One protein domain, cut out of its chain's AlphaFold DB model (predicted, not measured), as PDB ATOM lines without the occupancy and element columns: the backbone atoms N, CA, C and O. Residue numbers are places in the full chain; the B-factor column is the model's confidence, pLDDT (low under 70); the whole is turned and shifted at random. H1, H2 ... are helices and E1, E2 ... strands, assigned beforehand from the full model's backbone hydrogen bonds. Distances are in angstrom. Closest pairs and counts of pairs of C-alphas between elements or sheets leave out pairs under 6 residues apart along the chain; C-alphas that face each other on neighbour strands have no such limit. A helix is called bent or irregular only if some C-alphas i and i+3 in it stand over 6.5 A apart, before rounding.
ATOM      1  N   PRO A  20      -4.973  13.038  24.422       65.06
ATOM      2  CA  PRO A  20      -6.394  13.126  24.114       65.06
ATOM      3  C   PRO A  20      -6.993  14.533  24.288       65.06
ATOM      4  O   PRO A  20      -7.195  15.052  25.390       65.06
ATOM      5  N   PHE A  21      -7.367  15.111  23.157       63.03
ATOM      6  CA  PHE A  21      -8.616  15.849  23.001       63.03
ATOM      7  C   PHE A  21      -9.227  15.361  21.690       63.03
ATOM      8  O   PHE A  21      -8.616  15.524  20.636       63.03
ATOM      9  N   ILE A  22     -10.383  14.700  21.755       72.56
ATOM     10  CA  ILE A  22     -10.932  13.984  20.599       72.56
ATOM     11  C   ILE A  22     -12.203  14.687  20.155       72.56
ATOM     12  O   ILE A  22     -13.244  14.581  20.802       72.56
ATOM     13  N   VAL A  23     -12.088  15.403  19.040       80.75
ATOM     14  CA  VAL A  23     -13.240  15.783  18.226       80.75
ATOM     15  C   VAL A  23     -13.690  14.540  17.471       80.75
ATOM     16  O   VAL A  23     -12.857  13.849  16.885       80.75
ATOM     17  N   ILE A  24     -14.988  14.265  17.490       78.69
ATOM     18  CA  ILE A  24     -15.618  13.158  16.772       78.69
ATOM     19  C   ILE A  24     -16.373  13.771  15.585       78.69
ATOM     20  O   ILE A  24     -17.562  14.061  15.703       78.69
ATOM     21  N   PRO A  25     -15.700  14.086  14.463       72.88
ATOM     22  CA  PRO A  25     -16.328  14.801  13.352       72.88
ATOM     23  C   PRO A  25     -17.444  13.997  12.672       72.88
ATOM     24  O   PRO A  25     -18.281  14.580  11.988       72.88
ATOM     25  N   GLU A  26     -17.458  12.674  12.839       76.81
ATOM     26  CA  GLU A  26     -18.505  11.790  12.328       76.81
ATOM     27  C   GLU A  26     -19.824  11.925  13.104       76.81
ATOM     28  O   GLU A  26     -20.892  11.665  12.551       76.81
ATOM     29  N   GLU A  27     -19.764  12.365  14.361       83.12
ATOM     30  CA  GLU A  27     -20.927  12.601  15.208       83.12
ATOM     31  C   GLU A  27     -21.183  14.102  15.266       83.12
ATOM     32  O   GLU A  27     -20.407  14.846  15.855       83.12
ATOM     33  N   THR A  28     -22.262  14.578  14.644       89.69
ATOM     34  CA  THR A  28     -22.601  16.006  14.671       89.69
ATOM     35  C   THR A  28     -23.977  16.252  15.267       89.69
ATOM     36  O   THR A  28     -24.915  15.483  15.064       89.69
ATOM     37  N   THR A  29     -24.096  17.357  15.998       91.50
ATOM     38  CA  THR A  29     -25.359  17.882  16.512       91.50
ATOM     39  C   THR A  29     -25.717  19.137  15.731       91.50
ATOM     40  O   THR A  29     -24.936  20.090  15.696       91.50
ATOM     41  N   ALA A  30     -26.888  19.130  15.095       92.44
ATOM     42  CA  ALA A  30     -27.450  20.302  14.436       92.44
ATOM     43  C   ALA A  30     -28.330  21.090  15.415       92.44
ATOM     44  O   ALA A  30     -29.125  20.499  16.147       92.44
ATOM     45  N   TYR A  31     -28.202  22.412  15.394       91.88
ATOM     46  CA  TYR A  31     -28.908  23.341  16.270       91.88
ATOM     47  C   TYR A  31     -29.824  24.278  15.481       91.88
ATOM     48  O   TYR A  31     -29.602  24.546  14.298       91.88
ATOM     49  N   ASP A  32     -30.826  24.840  16.158       88.31
ATOM     50  CA  ASP A  32     -31.818  25.737  15.547       88.31
ATOM     51  C   ASP A  32     -31.212  27.047  15.016       88.31
ATOM     52  O   ASP A  32     -31.740  27.649  14.083       88.31
ATOM     53  N   ASN A  33     -30.070  27.479  15.561       85.00
ATOM     54  CA  ASN A  33     -29.311  28.631  15.062       85.00
ATOM     55  C   ASN A  33     -28.524  28.326  13.761       85.00
ATOM     56  O   ASN A  33     -27.795  29.189  13.266       85.00
ATOM     57  N   GLY A  34     -28.646  27.107  13.221       86.75
ATOM     58  CA  GLY A  34     -27.945  26.639  12.028       86.75
ATOM     59  C   GLY A  34     -26.525  26.130  12.287       86.75
ATOM     60  O   GLY A  34     -25.818  25.818  11.327       86.75
ATOM     61  N   ASP A  35     -26.079  26.051  13.544       89.75
ATOM     62  CA  ASP A  35     -24.829  25.374  13.879       89.75
ATOM     63  C   ASP A  35     -24.921  23.870  13.627       89.75
ATOM     64  O   ASP A  35     -25.943  23.234  13.875       89.75
ATOM     65  N   VAL A  36     -23.805  23.295  13.180       92.38
ATOM     66  CA  VAL A  36     -23.592  21.847  13.127       92.38
ATOM     67  C   VAL A  36     -22.257  21.589  13.799       92.38
ATOM     68  O   VAL A  36     -21.220  21.922  13.228       92.38
ATOM     69  N   LEU A  37     -22.281  21.070  15.024       92.88
ATOM     70  CA  LEU A  37     -21.101  20.949  15.885       92.88
ATOM     71  C   LEU A  37     -20.731  19.482  16.104       92.88
ATOM     72  O   LEU A  37     -21.636  18.657  16.233       92.88
ATOM     73  N   PRO A  38     -19.435  19.144  16.143       91.38
ATOM     74  CA  PRO A  38     -18.981  17.775  16.302       91.38
ATOM     75  C   PRO A  38     -19.088  17.322  17.760       91.38
ATOM     76  O   PRO A  38     -19.074  18.142  18.677       91.38
ATOM     77  N   GLY A  39     -19.124  16.012  17.981       87.94
ATOM     78  CA  GLY A  39     -18.957  15.422  19.302       87.94
ATOM     79  C   GLY A  39     -17.571  15.728  19.870       87.94
ATOM     80  O   GLY A  39     -16.598  15.921  19.135       87.94
ATOM     81  N   ILE A  40     -17.471  15.768  21.197       90.56
ATOM     82  CA  ILE A  40     -16.232  16.089  21.909       90.56
ATOM     83  C   ILE A  40     -16.037  15.088  23.041       90.56
ATOM     84  O   ILE A  40     -16.958  14.852  23.817       90.56
ATOM     85  N   TRP A  41     -14.832  14.546  23.196       90.69
ATOM     86  CA  TRP A  41     -14.442  13.855  24.424       90.69
ATOM     87  C   TRP A  41     -13.838  14.814  25.437       90.69
ATOM     88  O   TRP A  41     -12.841  15.488  25.165       90.69
ATOM     89  N   LEU A  42     -14.411  14.807  26.635       91.56
ATOM     90  CA  LEU A  42     -13.895  15.539  27.779       91.56
ATOM     91  C   LEU A  42     -12.699  14.796  28.372       91.56
ATOM     92  O   LEU A  42     -12.708  13.568  28.490       91.56
ATOM     93  N   THR A  43     -11.673  15.551  28.746       91.81
ATOM     94  CA  THR A  43     -10.404  15.063  29.282       91.81
ATOM     95  C   THR A  43      -9.902  15.858  30.480       91.81
ATOM     96  O   THR A  43     -10.143  17.062  30.568       91.81
ATOM     97  N   ASP A  44      -9.142  15.196  31.354       88.81
ATOM     98  CA  ASP A  44      -8.452  15.818  32.492       88.81
ATOM     99  C   ASP A  44      -6.930  15.711  32.350       88.81
ATOM    100  O   ASP A  44      -6.434  14.685  31.868       88.81
ATOM    101  N   PRO A  45      -6.164  16.729  32.785       88.00
ATOM    102  CA  PRO A  45      -4.713  16.653  32.803       88.00
ATOM    103  C   PRO A  45      -4.228  15.633  33.843       88.00
ATOM    104  O   PRO A  45      -4.719  15.565  34.967       88.00
ATOM    105  N   VAL A  46      -3.205  14.870  33.473       88.00
ATOM    106  CA  VAL A  46      -2.517  13.899  34.327       88.00
ATOM    107  C   VAL A  46      -1.135  14.443  34.658       88.00
ATOM    108  O   VAL A  46      -0.426  14.955  33.788       88.00
ATOM    109  N   PHE A  47      -0.737  14.306  35.918       87.00
ATOM    110  CA  PHE A  47       0.586  14.674  36.406       87.00
ATOM    111  C   PHE A  47       1.244  13.453  37.045       87.00
ATOM    112  O   PHE A  47       0.563  12.634  37.664       87.00
ATOM    113  N   ASP A  48       2.553  13.312  36.869       89.88
ATOM    114  CA  ASP A  48       3.325  12.258  37.520       89.88
ATOM    115  C   ASP A  48       3.584  12.567  39.007       89.88
ATOM    116  O   ASP A  48       3.213  13.621  39.528       89.88
ATOM    117  N   GLU A  49       4.247  11.645  39.709       92.69
ATOM    118  CA  GLU A  49       4.560  11.786  41.139       92.69
ATOM    119  C   GLU A  49       5.456  12.997  41.459       92.69
ATOM    120  O   GLU A  49       5.471  13.471  42.596       92.69
ATOM    121  N   SER A  50       6.192  13.518  40.472       90.88
ATOM    122  CA  SER A  50       7.009  14.729  40.614       90.88
ATOM    123  C   SER A  50       6.213  16.021  40.386       90.88
ATOM    124  O   SER A  50       6.745  17.116  40.577       90.88
ATOM    125  N   GLY A  51       4.939  15.902  39.998       85.69
ATOM    126  CA  GLY A  51       4.082  17.009  39.592       85.69
ATOM    127  C   GLY A  51       4.332  17.477  38.156       85.69
ATOM    128  O   GLY A  51       3.808  18.519  37.758       85.69
ATOM    129  N   ALA A  52       5.126  16.746  37.367       84.88
ATOM    130  CA  ALA A  52       5.335  17.060  35.963       84.88
ATOM    131  C   ALA A  52       4.143  16.575  35.131       84.88
ATOM    132  O   ALA A  52       3.536  15.543  35.407       84.88
ATOM    133  N   TYR A  53       3.784  17.343  34.105       83.06
ATOM    134  CA  TYR A  53       2.670  16.996  33.230       83.06
ATOM    135  C   TYR A  53       2.970  15.719  32.439       83.06
ATOM    136  O   TYR A  53       3.974  15.643  31.731       83.06
ATOM    137  N   ALA A  54       2.072  14.745  32.543       84.75
ATOM    138  CA  ALA A  54       2.213  13.404  31.985       84.75
ATOM    139  C   ALA A  54       1.216  13.108  30.847       84.75
ATOM    140  O   ALA A  54       1.192  11.996  30.325       84.75
ATOM    141  N   GLY A  55       0.410  14.093  30.434       83.50
ATOM    142  CA  GLY A  55      -0.594  13.952  29.376       83.50
ATOM    143  C   GLY A  55      -2.004  14.232  29.883       83.50
ATOM    144  O   GLY A  55      -2.178  14.894  30.900       83.50
ATOM    145  N   ARG A  56      -3.022  13.731  29.179       88.38
ATOM    146  CA  ARG A  56      -4.422  13.803  29.625       88.38
ATOM    147  C   ARG A  56      -5.067  12.428  29.538       88.38
ATOM    148  O   ARG A  56      -4.553  11.549  28.849       88.38
ATOM    149  N   VAL A  57      -6.196  12.266  30.211       88.62
ATOM    150  CA  VAL A  57      -7.014  11.047  30.208       88.62
ATOM    151  C   VAL A  57      -8.410  11.351  29.667       88.62
ATOM    152  O   VAL A  57      -8.955  12.414  29.952       88.62
ATOM    153  N   LEU A  58      -8.984  10.434  28.879       89.00
ATOM    154  CA  LEU A  58     -10.379  10.504  28.428       89.00
ATOM    155  C   LEU A  58     -11.329  10.225  29.595       89.00
ATOM    156  O   LEU A  58     -11.160   9.236  30.305       89.00
ATOM    157  N   LEU A  59     -12.341  11.071  29.766       89.19
ATOM    158  CA  LEU A  59     -13.348  10.923  30.816       89.19
ATOM    159  C   LEU A  59     -14.644  10.340  30.255       89.19
ATOM    160  O   LEU A  59     -15.002   9.198  30.530       89.19
ATOM    161  N   LYS A  60     -15.359  11.149  29.473       89.56
ATOM    162  CA  LYS A  60     -16.661  10.834  28.883       89.56
ATOM    163  C   LYS A  60     -16.871  11.674  27.617       89.56
ATOM    164  O   LYS A  60     -16.270  12.751  27.517       89.56
ATOM    165  N   PRO A  61     -17.719  11.241  26.672       90.12
ATOM    166  CA  PRO A  61     -18.196  12.136  25.627       90.12
ATOM    167  C   PRO A  61     -19.057  13.248  26.245       90.12
ATOM    168  O   PRO A  61     -19.789  13.023  27.213       90.12
ATOM    169  N   TYR A  62     -18.965  14.452  25.692       91.88
ATOM    170  CA  TYR A  62     -19.948  15.506  25.904       91.88
ATOM    171  C   TYR A  62     -21.211  15.163  25.107       91.88
ATOM    172  O   TYR A  62     -21.145  14.952  23.896       91.88
ATOM    173  N   VAL A  63     -22.355  15.099  25.790       90.19
ATOM    174  CA  VAL A  63     -23.638  14.710  25.193       90.19
ATOM    175  C   VAL A  63     -24.541  15.936  25.120       90.19
ATOM    176  O   VAL A  63     -25.237  16.275  26.071       90.19
ATOM    177  N   ALA A  64     -24.556  16.589  23.958       89.44
ATOM    178  CA  ALA A  64     -25.335  17.807  23.719       89.44
ATOM    179  C   ALA A  64     -26.846  17.662  23.986       89.44
ATOM    180  O   ALA A  64     -27.519  18.650  24.253       89.44
ATOM    181  N   ALA A  65     -27.389  16.444  23.889       87.44
ATOM    182  CA  ALA A  65     -28.801  16.175  24.156       87.44
ATOM    183  C   ALA A  65     -29.165  16.241  25.653       87.44
ATOM    184  O   ALA A  65     -30.325  16.502  25.973       87.44
ATOM    185  N   ASP A  66     -28.196  16.015  26.545       91.06
ATOM    186  CA  ASP A  66     -28.403  16.002  28.000       91.06
ATOM    187  C   ASP A  66     -28.174  17.385  28.632       91.06
ATOM    188  O   ASP A  66     -28.722  17.702  29.688       91.06
ATOM    189  N   ASP A  67     -27.397  18.236  27.966       93.06
ATOM    190  CA  ASP A  67     -27.148  19.621  28.345       93.06
ATOM    191  C   ASP A  67     -28.159  20.501  27.612       93.06
ATOM    192  O   ASP A  67     -27.910  20.868  26.484       93.06
ATOM    193  N   TYR A  68     -29.349  20.763  28.159       88.44
ATOM    194  CA  TYR A  68     -30.390  21.510  27.422       88.44
ATOM    195  C   TYR A  68     -30.156  23.030  27.402       88.44
ATOM    196  O   TYR A  68     -30.611  23.722  26.495       88.44
ATOM    197  N   CYS A  69     -29.492  23.559  28.431       92.25
ATOM    198  CA  CYS A  69     -29.280  24.993  28.640       92.25
ATOM    199  C   CYS A  69     -27.815  25.425  28.491       92.25
ATOM    200  O   CYS A  69     -27.482  26.567  28.811       92.25
ATOM    201  N   GLY A  70     -26.941  24.539  28.019       95.62
ATOM    202  CA  GLY A  70     -25.542  24.835  27.736       95.62
ATOM    203  C   GLY A  70     -24.665  25.021  28.971       95.62
ATOM    204  O   GLY A  70     -23.591  25.614  28.861       95.62
ATOM    205  N   GLU A  71     -25.126  24.590  30.144       96.62
ATOM    206  CA  GLU A  71     -24.434  24.781  31.421       96.62
ATOM    207  C   GLU A  71     -23.250  23.820  31.567       96.62
ATOM    208  O   GLU A  71     -22.190  24.230  32.042       96.62
ATOM    209  N   GLU A  72     -23.374  22.565  31.111       96.44
ATOM    210  CA  GLU A  72     -22.221  21.654  31.104       96.44
ATOM    211  C   GLU A  72     -21.161  22.145  30.111       96.44
ATOM    212  O   GLU A  72     -19.977  22.220  30.452       96.44
ATOM    213  N   ALA A  73     -21.581  22.545  28.909       97.00
ATOM    214  CA  ALA A  73     -20.721  23.173  27.911       97.00
ATOM    215  C   ALA A  73     -19.980  24.398  28.474       97.00
ATOM    216  O   ALA A  73     -18.760  24.518  28.321       97.00
ATOM    217  N   LEU A  74     -20.697  25.294  29.158       97.88
ATOM    218  CA  LEU A  74     -20.117  26.464  29.811       97.88
ATOM    219  C   LEU A  74     -19.098  26.069  30.884       97.88
ATOM    220  O   LEU A  74     -18.002  26.631  30.916       97.88
ATOM    221  N   TRP A  75     -19.441  25.106  31.740       97.12
ATOM    222  CA  TRP A  75     -18.589  24.647  32.832       97.12
ATOM    223  C   TRP A  75     -17.274  24.050  32.324       97.12
ATOM    224  O   TRP A  75     -16.192  24.505  32.708       97.12
ATOM    225  N   TYR A  76     -17.346  23.070  31.418       96.81
ATOM    226  CA  TYR A  76     -16.153  22.438  30.853       96.81
ATOM    227  C   TYR A  76     -15.341  23.418  30.001       96.81
ATOM    228  O   TYR A  76     -14.113  23.449  30.102       96.81
ATOM    229  N   GLY A  77     -16.012  24.274  29.221       97.38
ATOM    230  CA  GLY A  77     -15.353  25.335  28.465       97.38
ATOM    231  C   GLY A  77     -14.612  26.315  29.380       97.38
ATOM    232  O   GLY A  77     -13.470  26.660  29.108       97.38
ATOM    233  N   GLY A  78     -15.208  26.718  30.507       97.69
ATOM    234  CA  GLY A  78     -14.549  27.544  31.528       97.69
ATOM    235  C   GLY A  78     -13.298  26.884  32.103       97.69
ATOM    236  O   GLY A  78     -12.232  27.498  32.116       97.69
ATOM    237  N   GLY A  79     -13.399  25.609  32.486       96.69
ATOM    238  CA  GLY A  79     -12.263  24.841  33.001       96.69
ATOM    239  C   GLY A  79     -11.091  24.775  32.016       96.69
ATOM    240  O   GLY A  79      -9.954  25.075  32.382       96.69
ATOM    241  N   TYR A  80     -11.359  24.461  30.744       96.44
ATOM    242  CA  TYR A  80     -10.313  24.444  29.714       96.44
ATOM    243  C   TYR A  80      -9.772  25.829  29.378       96.44
ATOM    244  O   TYR A  80      -8.583  25.951  29.079       96.44
ATOM    245  N   TYR A  81     -10.595  26.876  29.454       97.25
ATOM    246  CA  TYR A  81     -10.132  28.245  29.254       97.25
ATOM    247  C   TYR A  81      -9.142  28.653  30.350       97.25
ATOM    248  O   TYR A  81      -8.058  29.156  30.043       97.25
ATOM    249  N   ASP A  82      -9.467  28.385  31.615       95.62
ATOM    250  CA  ASP A  82      -8.595  28.682  32.753       95.62
ATOM    251  C   ASP A  82      -7.294  27.877  32.699       95.62
ATOM    252  O   ASP A  82      -6.205  28.434  32.889       95.62
ATOM    253  N   GLU A  83      -7.381  26.591  32.354       94.38
ATOM    254  CA  GLU A  83      -6.211  25.742  32.143       94.38
ATOM    255  C   GLU A  83      -5.307  26.310  31.035       94.38
ATOM    256  O   GLU A  83      -4.103  26.510  31.236       94.38
ATOM    257  N   ALA A  84      -5.884  26.669  29.885       95.00
ATOM    258  CA  ALA A  84      -5.151  27.257  28.768       95.00
ATOM    259  C   ALA A  84      -4.484  28.593  29.149       95.00
ATOM    260  O   ALA A  84      -3.355  28.876  28.737       95.00
ATOM    261  N   MET A  85      -5.152  29.413  29.965       94.50
ATOM    262  CA  MET A  85      -4.622  30.681  30.473       94.50
ATOM    263  C   MET A  85      -3.484  30.496  31.490       94.50
ATOM    264  O   MET A  85      -2.579  31.340  31.567       94.50
ATOM    265  N   ALA A  86      -3.494  29.401  32.254       93.12
ATOM    266  CA  ALA A  86      -2.424  29.044  33.182       93.12
ATOM    267  C   ALA A  86      -1.172  28.500  32.465       93.12
ATOM    268  O   ALA A  86      -0.053  28.684  32.955       93.12
ATOM    269  N   LEU A  87      -1.327  27.900  31.279       91.25
ATOM    270  CA  LEU A  87      -0.231  27.348  30.474       91.25
ATOM    271  C   LEU A  87       0.620  28.430  29.787       91.25
ATOM    272  O   LEU A  87       0.458  28.776  28.612       91.25
ATOM    273  N   ARG A  88       1.601  28.948  30.534       88.50
ATOM    274  CA  ARG A  88       2.535  29.986  30.064       88.50
ATOM    275  C   ARG A  88       3.826  29.448  29.449       88.50
ATOM    276  O   ARG A  88       4.529  30.219  28.803       88.50
ATOM    277  N   ASP A  89       4.130  28.164  29.635       88.19
ATOM    278  CA  ASP A  89       5.315  27.527  29.056       88.19
ATOM    279  C   ASP A  89       5.201  27.468  27.517       88.19
ATOM    280  O   ASP A  89       4.290  26.813  26.994       88.19
ATOM    281  N   PRO A  90       6.106  28.124  26.764       90.12
ATOM    282  CA  PRO A  90       6.101  28.080  25.305       90.12
ATOM    283  C   PRO A  90       6.251  26.668  24.726       90.12
ATOM    284  O   PRO A  90       5.725  26.410  23.644       90.12
ATOM    285  N   SER A  91       6.918  25.746  25.432       87.81
ATOM    286  CA  SER A  91       7.083  24.356  24.979       87.81
ATOM    287  C   SER A  91       5.744  23.614  24.866       87.81
ATOM    288  O   SER A  91       5.609  22.683  24.073       87.81
ATOM    289  N   ARG A  92       4.719  24.090  25.588       86.50
ATOM    290  CA  ARG A  92       3.354  23.543  25.618       86.50
ATOM    291  C   ARG A  92       2.352  24.385  24.821       86.50
ATOM    292  O   ARG A  92       1.143  24.273  25.010       86.50
ATOM    293  N   ALA A  93       2.819  25.222  23.891       88.56
ATOM    294  CA  ALA A  93       1.941  26.085  23.095       88.56
ATOM    295  C   ALA A  93       0.915  25.308  22.245       88.56
ATOM    296  O   ALA A  93      -0.215  25.769  22.083       88.56
ATOM    297  N   ALA A  94       1.287  24.133  21.725       87.50
ATOM    298  CA  ALA A  94       0.376  23.277  20.961       87.50
ATOM    299  C   ALA A  94      -0.782  22.754  21.826       87.50
ATOM    300  O   ALA A  94      -1.921  22.707  21.375       87.50
ATOM    301  N   GLU A  95      -0.504  22.417  23.083       87.50
ATOM    302  CA  GLU A  95      -1.519  21.981  24.035       87.50
ATOM    303  C   GLU A  95      -2.456  23.126  24.420       87.50
ATOM    304  O   GLU A  95      -3.671  22.976  24.334       87.50
ATOM    305  N   ARG A  96      -1.901  24.299  24.751       91.44
ATOM    306  CA  ARG A  96      -2.703  25.497  25.034       91.44
ATOM    307  C   ARG A  96      -3.667  25.815  23.891       91.44
ATOM    308  O   ARG A  96      -4.821  26.153  24.130       91.44
ATOM    309  N   ARG A  97      -3.194  25.708  22.649       91.25
ATOM    310  CA  ARG A  97      -4.027  25.905  21.460       91.25
ATOM    311  C   ARG A  97      -5.167  24.892  21.401       91.25
ATOM    312  O   ARG A  97      -6.303  25.300  21.214       91.25
ATOM    313  N   ARG A  98      -4.881  23.602  21.591       89.50
ATOM    314  CA  ARG A  98      -5.906  22.543  21.593       89.50
ATOM    315  C   ARG A  98      -6.969  22.774  22.667       89.50
ATOM    316  O   ARG A  98      -8.145  22.591  22.388       89.50
ATOM    317  N   LEU A  99      -6.577  23.244  23.854       93.12
ATOM    318  CA  LEU A  99      -7.538  23.637  24.886       93.12
ATOM    319  C   LEU A  99      -8.443  24.769  24.394       93.12
ATOM    320  O   LEU A  99      -9.654  24.642  24.479       93.12
ATOM    321  N   PHE A 100      -7.909  25.837  23.794       95.44
ATOM    322  CA  PHE A 100      -8.769  26.900  23.257       95.44
ATOM    323  C   PHE A 100      -9.666  26.451  22.093       95.44
ATOM    324  O   PHE A 100     -10.772  26.965  21.959       95.44
ATOM    325  N   GLN A 101      -9.236  25.477  21.293       93.44
ATOM    326  CA  GLN A 101     -10.072  24.853  20.261       93.44
ATOM    327  C   GLN A 101     -11.238  24.066  20.879       93.44
ATOM    328  O   GLN A 101     -12.376  24.178  20.422       93.44
ATOM    329  N   ALA A 102     -10.982  23.337  21.970       93.94
ATOM    330  CA  ALA A 102     -12.019  22.686  22.768       93.94
ATOM    331  C   ALA A 102     -13.004  23.692  23.367       93.94
ATOM    332  O   ALA A 102     -14.215  23.493  23.313       93.94
ATOM    333  N   VAL A 103     -12.473  24.787  23.913       96.88
ATOM    334  CA  VAL A 103     -13.267  25.873  24.484       96.88
ATOM    335  C   VAL A 103     -14.174  26.500  23.433       96.88
ATOM    336  O   VAL A 103     -15.346  26.726  23.718       96.88
ATOM    337  N   GLU A 104     -13.662  26.760  22.224       96.00
ATOM    338  CA  GLU A 104     -14.485  27.278  21.130       96.00
ATOM    339  C   GLU A 104     -15.681  26.356  20.871       96.00
ATOM    340  O   GLU A 104     -16.816  26.823  20.854       96.00
ATOM    341  N   LEU A 105     -15.443  25.052  20.709       95.00
ATOM    342  CA  LEU A 105     -16.510  24.092  20.439       95.00
ATOM    343  C   LEU A 105     -17.523  24.005  21.588       95.00
ATOM    344  O   LEU A 105     -18.724  24.104  21.345       95.00
ATOM    345  N   LEU A 106     -17.059  23.875  22.833       96.81
ATOM    346  CA  LEU A 106     -17.932  23.793  24.007       96.81
ATOM    347  C   LEU A 106     -18.777  25.060  24.161       96.81
ATOM    348  O   LEU A 106     -19.994  24.975  24.299       96.81
ATOM    349  N   TYR A 107     -18.182  26.247  24.044       97.69
ATOM    350  CA  TYR A 107     -18.965  27.480  24.091       97.69
ATOM    351  C   TYR A 107     -19.907  27.636  22.903       97.69
ATOM    352  O   TYR A 107     -20.970  28.220  23.082       97.69
ATOM    353  N   ARG A 108     -19.590  27.093  21.722       96.00
ATOM    354  CA  ARG A 108     -20.557  27.027  20.618       96.00
ATOM    355  C   ARG A 108     -21.733  26.116  20.942       96.00
ATOM    356  O   ARG A 108     -22.856  26.533  20.689       96.00
ATOM    357  N   HIS A 109     -21.514  24.948  21.552       96.06
ATOM    358  CA  HIS A 109     -22.615  24.088  22.005       96.06
ATOM    359  C   HIS A 109     -23.525  24.834  22.988       96.06
ATOM    360  O   HIS A 109     -24.735  24.893  22.777       96.06
ATOM    361  N   GLY A 110     -22.946  25.491  23.999       96.75
ATOM    362  CA  GLY A 110     -23.732  26.263  24.962       96.75
ATOM    363  C   GLY A 110     -24.429  27.479  24.338       96.75
ATOM    364  O   GLY A 110     -25.603  27.737  24.600       96.75
ATOM    365  N   ALA A 111     -23.743  28.211  23.457       95.94
ATOM    366  CA  ALA A 111     -24.301  29.375  22.775       95.94
ATOM    367  C   ALA A 111     -25.453  29.008  21.833       95.94
ATOM    368  O   ALA A 111     -26.441  29.745  21.768       95.94
ATOM    369  N   ALA A 112     -25.349  27.871  21.139       94.25
ATOM    370  CA  ALA A 112     -26.384  27.351  20.253       94.25
ATOM    371  C   ALA A 112     -27.658  26.929  21.006       94.25
ATOM    372  O   ALA A 112     -28.740  26.907  20.423       94.25
ATOM    373  N   GLN A 113     -27.548  26.681  22.312       92.62
ATOM    374  CA  GLN A 113     -28.669  26.428  23.221       92.62
ATOM    375  C   GLN A 113     -29.167  27.689  23.940       92.62
ATOM    376  O   GLN A 113     -30.014  27.619  24.827       92.62
ATOM    377  N   GLY A 114     -28.654  28.862  23.563       92.88
ATOM    378  CA  GLY A 114     -29.075  30.139  24.130       92.88
ATOM    379  C   GLY A 114     -28.413  30.496  25.461       92.88
ATOM    380  O   GLY A 114     -28.855  31.448  26.103       92.88
ATOM    381  N   ASN A 115     -27.354  29.792  25.882       97.31
ATOM    382  CA  ASN A 115     -26.618  30.168  27.085       97.31
ATOM    383  C   ASN A 115     -25.893  31.507  26.866       97.31
ATOM    384  O   ASN A 115     -24.904  31.593  26.132       97.31
ATOM    385  N   ALA A 116     -26.383  32.561  27.518       97.50
ATOM    386  CA  ALA A 116     -25.872  33.915  27.339       97.50
ATOM    387  C   ALA A 116     -24.408  34.063  27.790       97.50
ATOM    388  O   ALA A 116     -23.635  34.801  27.176       97.50
ATOM    389  N   VAL A 117     -23.995  33.346  28.841       98.06
ATOM    390  CA  VAL A 117     -22.616  33.414  29.346       98.06
ATOM    391  C   VAL A 117     -21.674  32.685  28.387       98.06
ATOM    392  O   VAL A 117     -20.593  33.191  28.095       98.06
ATOM    393  N   ALA A 118     -22.100  31.554  27.814       98.19
ATOM    394  CA  ALA A 118     -21.351  30.883  26.753       98.19
ATOM    395  C   ALA A 118     -21.218  31.769  25.505       98.19
ATOM    396  O   ALA A 118     -20.124  31.871  24.957       98.19
ATOM    397  N   GLN A 119     -22.278  32.481  25.096       97.94
ATOM    398  CA  GLN A 119     -22.207  33.470  24.009       97.94
ATOM    399  C   GLN A 119     -21.170  34.558  24.313       97.94
ATOM    400  O   GLN A 119     -20.293  34.830  23.494       97.94
ATOM    401  N   MET A 120     -21.210  35.146  25.511       98.19
ATOM    402  CA  MET A 120     -20.237  36.154  25.935       98.19
ATOM    403  C   MET A 120     -18.799  35.609  25.915       98.19
ATOM    404  O   MET A 120     -17.895  36.251  25.374       98.19
ATOM    405  N   ASN A 121     -18.584  34.416  26.472       98.44
ATOM    406  CA  ASN A 121     -17.264  33.797  26.555       98.44
ATOM    407  C   ASN A 121     -16.732  33.359  25.187       98.44
ATOM    408  O   ASN A 121     -15.545  33.527  24.905       98.44
ATOM    409  N   LEU A 122     -17.600  32.905  24.285       97.94
ATOM    410  CA  LEU A 122     -17.252  32.682  22.885       97.94
ATOM    411  C   LEU A 122     -16.799  33.987  22.212       97.94
ATOM    412  O   LEU A 122     -15.824  34.000  21.460       97.94
ATOM    413  N   GLY A 123     -17.442  35.110  22.545       97.94
ATOM    414  CA  GLY A 123     -17.000  36.438  22.123       97.94
ATOM    415  C   GLY A 123     -15.552  36.730  22.526       97.94
ATOM    416  O   GLY A 123     -14.776  37.217  21.707       97.94
ATOM    417  N   TYR A 124     -15.141  36.359  23.744       97.75
ATOM    418  CA  TYR A 124     -13.748  36.480  24.190       97.75
ATOM    419  C   TYR A 124     -12.770  35.586  23.424       97.75
ATOM    420  O   TYR A 124     -11.654  36.028  23.124       97.75
ATOM    421  N   VAL A 125     -13.172  34.352  23.107       98.12
ATOM    422  CA  VAL A 125     -12.372  33.429  22.289       98.12
ATOM    423  C   VAL A 125     -12.057  34.068  20.937       98.12
ATOM    424  O   VAL A 125     -10.891  34.112  20.543       98.12
ATOM    425  N   TYR A 126     -13.064  34.645  20.276       97.75
ATOM    426  CA  TYR A 126     -12.902  35.285  18.971       97.75
ATOM    427  C   TYR A 126     -12.204  36.642  19.027       97.75
ATOM    428  O   TYR A 126     -11.335  36.916  18.200       97.75
ATOM    429  N   TYR A 127     -12.519  37.483  20.014       97.38
ATOM    430  CA  TYR A 127     -11.928  38.816  20.147       97.38
ATOM    431  C   TYR A 127     -10.402  38.757  20.292       97.38
ATOM    432  O   TYR A 127      -9.683  39.589  19.737       97.38
ATOM    433  N   TYR A 128      -9.909  37.776  21.050       95.75
ATOM    434  CA  TYR A 128      -8.486  37.605  21.335       95.75
ATOM    435  C   TYR A 128      -7.800  36.543  20.474       95.75
ATOM    436  O   TYR A 128      -6.653  36.210  20.770       95.75
ATOM    437  N   ASP A 129      -8.485  36.011  19.457       96.06
ATOM    438  CA  ASP A 129      -7.968  34.959  18.575       96.06
ATOM    439  C   ASP A 129      -7.340  33.786  19.354       96.06
ATOM    440  O   ASP A 129      -6.188  33.389  19.176       96.06
ATOM    441  N   ARG A 130      -8.086  33.274  20.340       95.00
ATOM    442  CA  ARG A 130      -7.548  32.306  21.309       95.00
ATOM    443  C   ARG A 130      -7.263  30.941  20.690       95.00
ATOM    444  O   ARG A 130      -6.332  30.268  21.129       95.00
ATOM    445  N   ALA A 131      -8.049  30.550  19.690       92.12
ATOM    446  CA  ALA A 131      -7.943  29.262  19.011       92.12
ATOM    447  C   ALA A 131      -6.975  29.274  17.802       92.12
ATOM    448  O   ALA A 131      -6.777  28.222  17.191       92.12
ATOM    449  N   ASP A 132      -6.311  30.410  17.527       91.62
ATOM    450  CA  ASP A 132      -5.479  30.663  16.335       91.62
ATOM    451  C   ASP A 132      -6.259  30.457  15.029       91.62
ATOM    452  O   ASP A 132      -5.958  29.576  14.221       91.62
ATOM    453  N   GLY A 133      -7.305  31.258  14.865       89.56
ATOM    454  CA  GLY A 133      -8.326  31.135  13.839       89.56
ATOM    455  C   GLY A 133      -9.653  30.621  14.392       89.56
ATOM    456  O   GLY A 133      -9.809  30.359  15.584       89.56
ATOM    457  N   ALA A 134     -10.627  30.473  13.497       82.81
ATOM    458  CA  ALA A 134     -11.819  29.692  13.789       82.81
ATOM    459  C   ALA A 134     -11.463  28.215  13.626       82.81
ATOM    460  O   ALA A 134     -11.106  27.784  12.531       82.81
ATOM    461  N   TYR A 135     -11.535  27.448  14.707       86.69
ATOM    462  CA  TYR A 135     -11.201  26.030  14.654       86.69
ATOM    463  C   TYR A 135     -12.258  25.221  13.908       86.69
ATOM    464  O   TYR A 135     -11.933  24.295  13.165       86.69
ATOM    465  N   TRP A 136     -13.526  25.581  14.106       87.38
ATOM    466  CA  TRP A 136     -14.654  24.896  13.498       87.38
ATOM    467  C   TRP A 136     -15.433  25.826  12.575       87.38
ATOM    468  O   TRP A 136     -15.809  26.941  12.940       87.38
ATOM    469  N   GLU A 137     -15.722  25.353  11.369       84.12
ATOM    470  CA  GLU A 137     -16.449  26.116  10.346       84.12
ATOM    471  C   GLU A 137     -17.771  25.450   9.942       84.12
ATOM    472  O   GLU A 137     -18.461  25.940   9.053       84.12
ATOM    473  N   GLY A 138     -18.154  24.351  10.601       81.62
ATOM    474  CA  GLY A 138     -19.447  23.712  10.373       81.62
ATOM    475  C   GLY A 138     -20.608  24.592  10.843       81.62
ATOM    476  O   GLY A 138     -20.523  25.244  11.887       81.62
ATOM    477  N   GLY A 139     -21.693  24.587  10.067       82.81
ATOM    478  CA  GLY A 139     -22.894  25.386  10.313       82.81
ATOM    479  C   GLY A 139     -22.923  26.736   9.586       82.81
ATOM    480  O   GLY A 139     -22.026  27.086   8.817       82.81
ATOM    481  N   THR A 140     -23.995  27.498   9.807       84.88
ATOM    482  CA  THR A 140     -24.235  28.788   9.132       84.88
ATOM    483  C   THR A 140     -24.239  29.998  10.066       84.88
ATOM    484  O   THR A 140     -24.303  31.123   9.580       84.88
ATOM    485  N   CYS A 141     -24.168  29.807  11.388       86.56
ATOM    486  CA  CYS A 141     -24.339  30.889  12.370       86.56
ATOM    487  C   CYS A 141     -23.280  32.009  12.261       86.56
ATOM    488  O   CYS A 141     -23.568  33.165  12.561       86.56
ATOM    489  N   PHE A 142     -22.077  31.673  11.783       91.75
ATOM    490  CA  PHE A 142     -20.965  32.592  11.538       91.75
ATOM    491  C   PHE A 142     -20.517  32.566  10.075       91.75
ATOM    492  O   PHE A 142     -19.336  32.758   9.781       91.75
ATOM    493  N   THR A 143     -21.443  32.312   9.152       89.94
ATOM    494  CA  THR A 143     -21.161  32.232   7.716       89.94
ATOM    495  C   THR A 143     -21.953  33.315   6.994       89.94
ATOM    496  O   THR A 143     -23.178  33.366   7.074       89.94
ATOM    497  N   GLY A 144     -21.241  34.214   6.316       86.38
ATOM    498  CA  GLY A 144     -21.816  35.232   5.444       86.38
ATOM    499  C   GLY A 144     -21.888  34.772   3.981       86.38
ATOM    500  O   GLY A 144     -21.497  33.648   3.660       86.38
ATOM    501  N   PRO A 145     -22.349  35.644   3.065       85.56
ATOM    502  CA  PRO A 145     -22.419  35.341   1.632       85.56
ATOM    503  C   PRO A 145     -21.071  34.941   1.012       85.56
ATOM    504  O   PRO A 145     -21.040  34.113   0.105       85.56
ATOM    505  N   ASP A 146     -19.973  35.501   1.524       87.25
ATOM    506  CA  ASP A 146     -18.616  35.305   1.001       87.25
ATOM    507  C   ASP A 146     -17.818  34.222   1.755       87.25
ATOM    508  O   ASP A 146     -16.619  34.057   1.524       87.25
ATOM    509  N   GLY A 147     -18.469  33.471   2.651       88.25
ATOM    510  CA  GLY A 147     -17.848  32.421   3.460       88.25
ATOM    511  C   GLY A 147     -17.824  32.735   4.962       88.25
ATOM    512  O   GLY A 147     -18.645  33.522   5.444       88.25
ATOM    513  N   PRO A 148     -16.929  32.092   5.735       90.19
ATOM    514  CA  PRO A 148     -16.874  32.270   7.181       90.19
ATOM    515  C   PRO A 148     -16.595  33.730   7.561       90.19
ATOM    516  O   PRO A 148     -15.678  34.360   7.037       90.19
ATOM    517  N   MET A 149     -17.362  34.263   8.511       92.75
ATOM    518  CA  MET A 149     -17.203  35.635   8.993       92.75
ATOM    519  C   MET A 149     -15.829  35.825   9.659       92.75
ATOM    520  O   MET A 149     -15.372  34.921  10.379       92.75
ATOM    521  N   PRO A 150     -15.192  37.000   9.505       94.44
ATOM    522  CA  PRO A 150     -14.000  37.372  10.259       94.44
ATOM    523  C   PRO A 150     -14.206  37.269  11.776       94.44
ATOM    524  O   PRO A 150     -15.266  37.612  12.296       94.44
ATOM    525  N   LEU A 151     -13.164  36.880  12.520       95.81
ATOM    526  CA  LEU A 151     -13.252  36.677  13.977       95.81
ATOM    527  C   LEU A 151     -13.790  37.895  14.737       95.81
ATOM    528  O   LEU A 151     -14.569  37.748  15.674       95.81
ATOM    529  N   LYS A 152     -13.421  39.108  14.318       97.06
ATOM    530  CA  LYS A 152     -13.916  40.342  14.944       97.06
ATOM    531  C   LYS A 152     -15.431  40.510  14.791       97.06
ATOM    532  O   LYS A 152     -16.077  40.944  15.739       97.06
ATOM    533  N   GLU A 153     -15.993  40.144  13.641       96.62
ATOM    534  CA  GLU A 153     -17.445  40.157  13.409       96.62
ATOM    535  C   GLU A 153     -18.140  39.073  14.236       96.62
ATOM    536  O   GLU A 153     -19.176  39.335  14.843       96.62
ATOM    537  N   ARG A 154     -17.533  37.885  14.369       96.31
ATOM    538  CA  ARG A 154     -18.050  36.841  15.271       96.31
ATOM    539  C   ARG A 154     -18.070  37.305  16.725       96.31
ATOM    540  O   ARG A 154     -19.074  37.127  17.404       96.31
ATOM    541  N   ALA A 155     -16.994  37.941  17.194       98.19
ATOM    542  CA  ALA A 155     -16.925  38.501  18.542       98.19
ATOM    543  C   ALA A 155     -18.024  39.548  18.775       98.19
ATOM    544  O   ALA A 155     -18.720  39.492  19.788       98.19
ATOM    545  N   PHE A 156     -18.221  40.454  17.812       98.50
ATOM    546  CA  PHE A 156     -19.297  41.443  17.843       98.50
ATOM    547  C   PHE A 156     -20.680  40.783  17.957       98.50
ATOM    548  O   PHE A 156     -21.467  41.154  18.828       98.50
ATOM    549  N   LEU A 157     -20.965  39.772  17.130       97.25
ATOM    550  CA  LEU A 157     -22.232  39.036  17.163       97.25
ATOM    551  C   LEU A 157     -22.464  38.332  18.504       97.25
ATOM    552  O   LEU A 157     -23.543  38.469  19.076       97.25
ATOM    553  N   CYS A 158     -21.442  37.655  19.030       98.19
ATOM    554  CA  CYS A 158     -21.478  37.007  20.338       98.19
ATOM    555  C   CYS A 158     -21.822  37.989  21.467       98.19
ATOM    556  O   CYS A 158     -22.725  37.731  22.264       98.19
ATOM    557  N   TYR A 159     -21.139  39.139  21.522       98.69
ATOM    558  CA  TYR A 159     -21.429  40.164  22.526       98.69
ATOM    559  C   TYR A 159     -22.815  40.771  22.347       98.69
ATOM    560  O   TYR A 159     -23.482  41.054  23.338       98.69
ATOM    561  N   ARG A 160     -23.284  40.933  21.106       98.50
ATOM    562  CA  ARG A 160     -24.638  41.413  20.834       98.50
ATOM    563  C   ARG A 160     -25.698  40.450  21.367       98.50
ATOM    564  O   ARG A 160     -26.565  40.900  22.107       98.50
ATOM    565  N   TRP A 161     -25.604  39.155  21.060       97.25
ATOM    566  CA  TRP A 161     -26.564  38.153  21.545       97.25
ATOM    567  C   TRP A 161     -26.597  38.084  23.075       97.25
ATOM    568  O   TRP A 161     -27.661  38.194  23.682       97.25
ATOM    569  N   ALA A 162     -25.426  38.018  23.712       98.38
ATOM    570  CA  ALA A 162     -25.324  37.987  25.168       98.38
ATOM    571  C   ALA A 162     -25.834  39.286  25.831       98.38
ATOM    572  O   ALA A 162     -26.432  39.259  26.907       98.38
ATOM    573  N   SER A 163     -25.631  40.434  25.181       98.44
ATOM    574  CA  SER A 163     -26.130  41.736  25.631       98.44
ATOM    575  C   SER A 163     -27.657  41.848  25.522       98.44
ATOM    576  O   SER A 163     -28.305  42.379  26.429       98.44
ATOM    577  N   GLU A 164     -28.242  41.322  24.442       97.75
ATOM    578  CA  GLU A 164     -29.695  41.199  24.250       97.75
ATOM    579  C   GLU A 164     -30.326  40.257  25.286       97.75
ATOM    580  O   GLU A 164     -31.441  40.509  25.739       97.75
ATOM    581  N   ALA A 165     -29.584  39.242  25.733       96.94
ATOM    582  CA  ALA A 165     -29.975  38.350  26.823       96.94
ATOM    583  C   ALA A 165     -29.812  38.958  28.234       96.94
ATOM    584  O   ALA A 165     -30.097  38.288  29.224       96.94
ATOM    585  N   GLY A 166     -29.384  40.220  28.350       97.25
ATOM    586  CA  GLY A 166     -29.346  40.934  29.629       97.25
ATOM    587  C   GLY A 166     -27.992  40.954  30.337       97.25
ATOM    588  O   GLY A 166     -27.924  41.454  31.456       97.25
TER     589      GLY A 166
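This is residues 20 to 166 of the 278 residues of the protein "Sel1 repeat family protein" of Coriobacteriaceae bacterium (UniProt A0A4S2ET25). A strongly twisted three-stranded sheet makes a wall along one side of a helical bundle: H2 packs along the sheet, H1 and H3 pack on H2, and H4 packs on H3 away from the sheet. The 147 residues printed hold three named strands, E1 E2 E3, followed by four named helices, H1 H2 H3 H4. The sheet's order is E1, E2, E3, antiparallel throughout, and the class is mixed, helices and strands. The whole is compact, with a radius of gyration of the C-alphas of 15.1 A, yet elongated in outline, 50 by 31 by 30 A.

E1, residues 22 to 30, and E2, residues 36 to 47, form an antiparallel hairpin with N 24 and O 39 at 2.8 A; E1 bends by 79 degrees at residue 26. E2 and E3, residues 53 to 62, form another hairpin, with N 46 and O 55 at 2.8 A; E3 bends by 55 degrees at residue 59. E1 E2 E3 are a meander, each strand the antiparallel neighbour of the one before. H1, residues 71 to 86, only grazes the sheet, with its residues 72 to 83. H2, residues 90 to 112, is on the sheet at a height of 9.6 A, over E1 and E2; it runs along the strands, at 13 degrees to E1 on the local plane. The closest C-alphas of H2 and E2 are Leu 37 and His 109, 7.0 A apart. H1, H2 and H3, residues 116 to 127, form an up and down bundle, each helix running against the one before. H1 and H2 touch in a helical hairpin at a shallow tilt of 20 degrees, with C-alphas 77 and 103 closest at 4.5 A. H2 and H3 form a helical hairpin at a steep tilt of 39 degrees; their closest C-alphas, 111 and 119, are 4.8 A apart. H1 and H3 only just touch, only at their ends, with 3 pairs of C-alphas within 8 A; C-alphas 74 and 118 are closest, at 5.5 A. H4, residues 151 to 164, touches H3 in a helical hairpin at a shallow tilt of 21 degrees; C-alphas 123 and 155 are closest, at 4.1 A. H4 is not on the sheet. Every O i to N i+4 pair is within hydrogen-bond range in H1, H3 and H4, against 17 of 19 in H2.

E1 begins at C-alpha 22, (-10.932, 13.984, 20.599), and spans 18.7 A; E2 spans 34.3 A and E3 23.8 A. H1 is 22.5 A long, H2 32.9 A, H3 16.4 A and H4 19.9 A, ending at C-alpha 164, (-29.695, 41.199, 24.250). H2 is irregular: C-alphas 91 and 94 are 7.9 A apart.

The two C-alphas farthest apart, of Glu 49 and Pro 145, are 53.3 A apart. The printed part has no cut. The link from H3 to H4, residues 128 to 150, is long; in it residues 143 to 144 pair with 147 to 148, antiparallel. The mean pLDDT of the printed part is 91.5, and residues 20 to 21 are under 70.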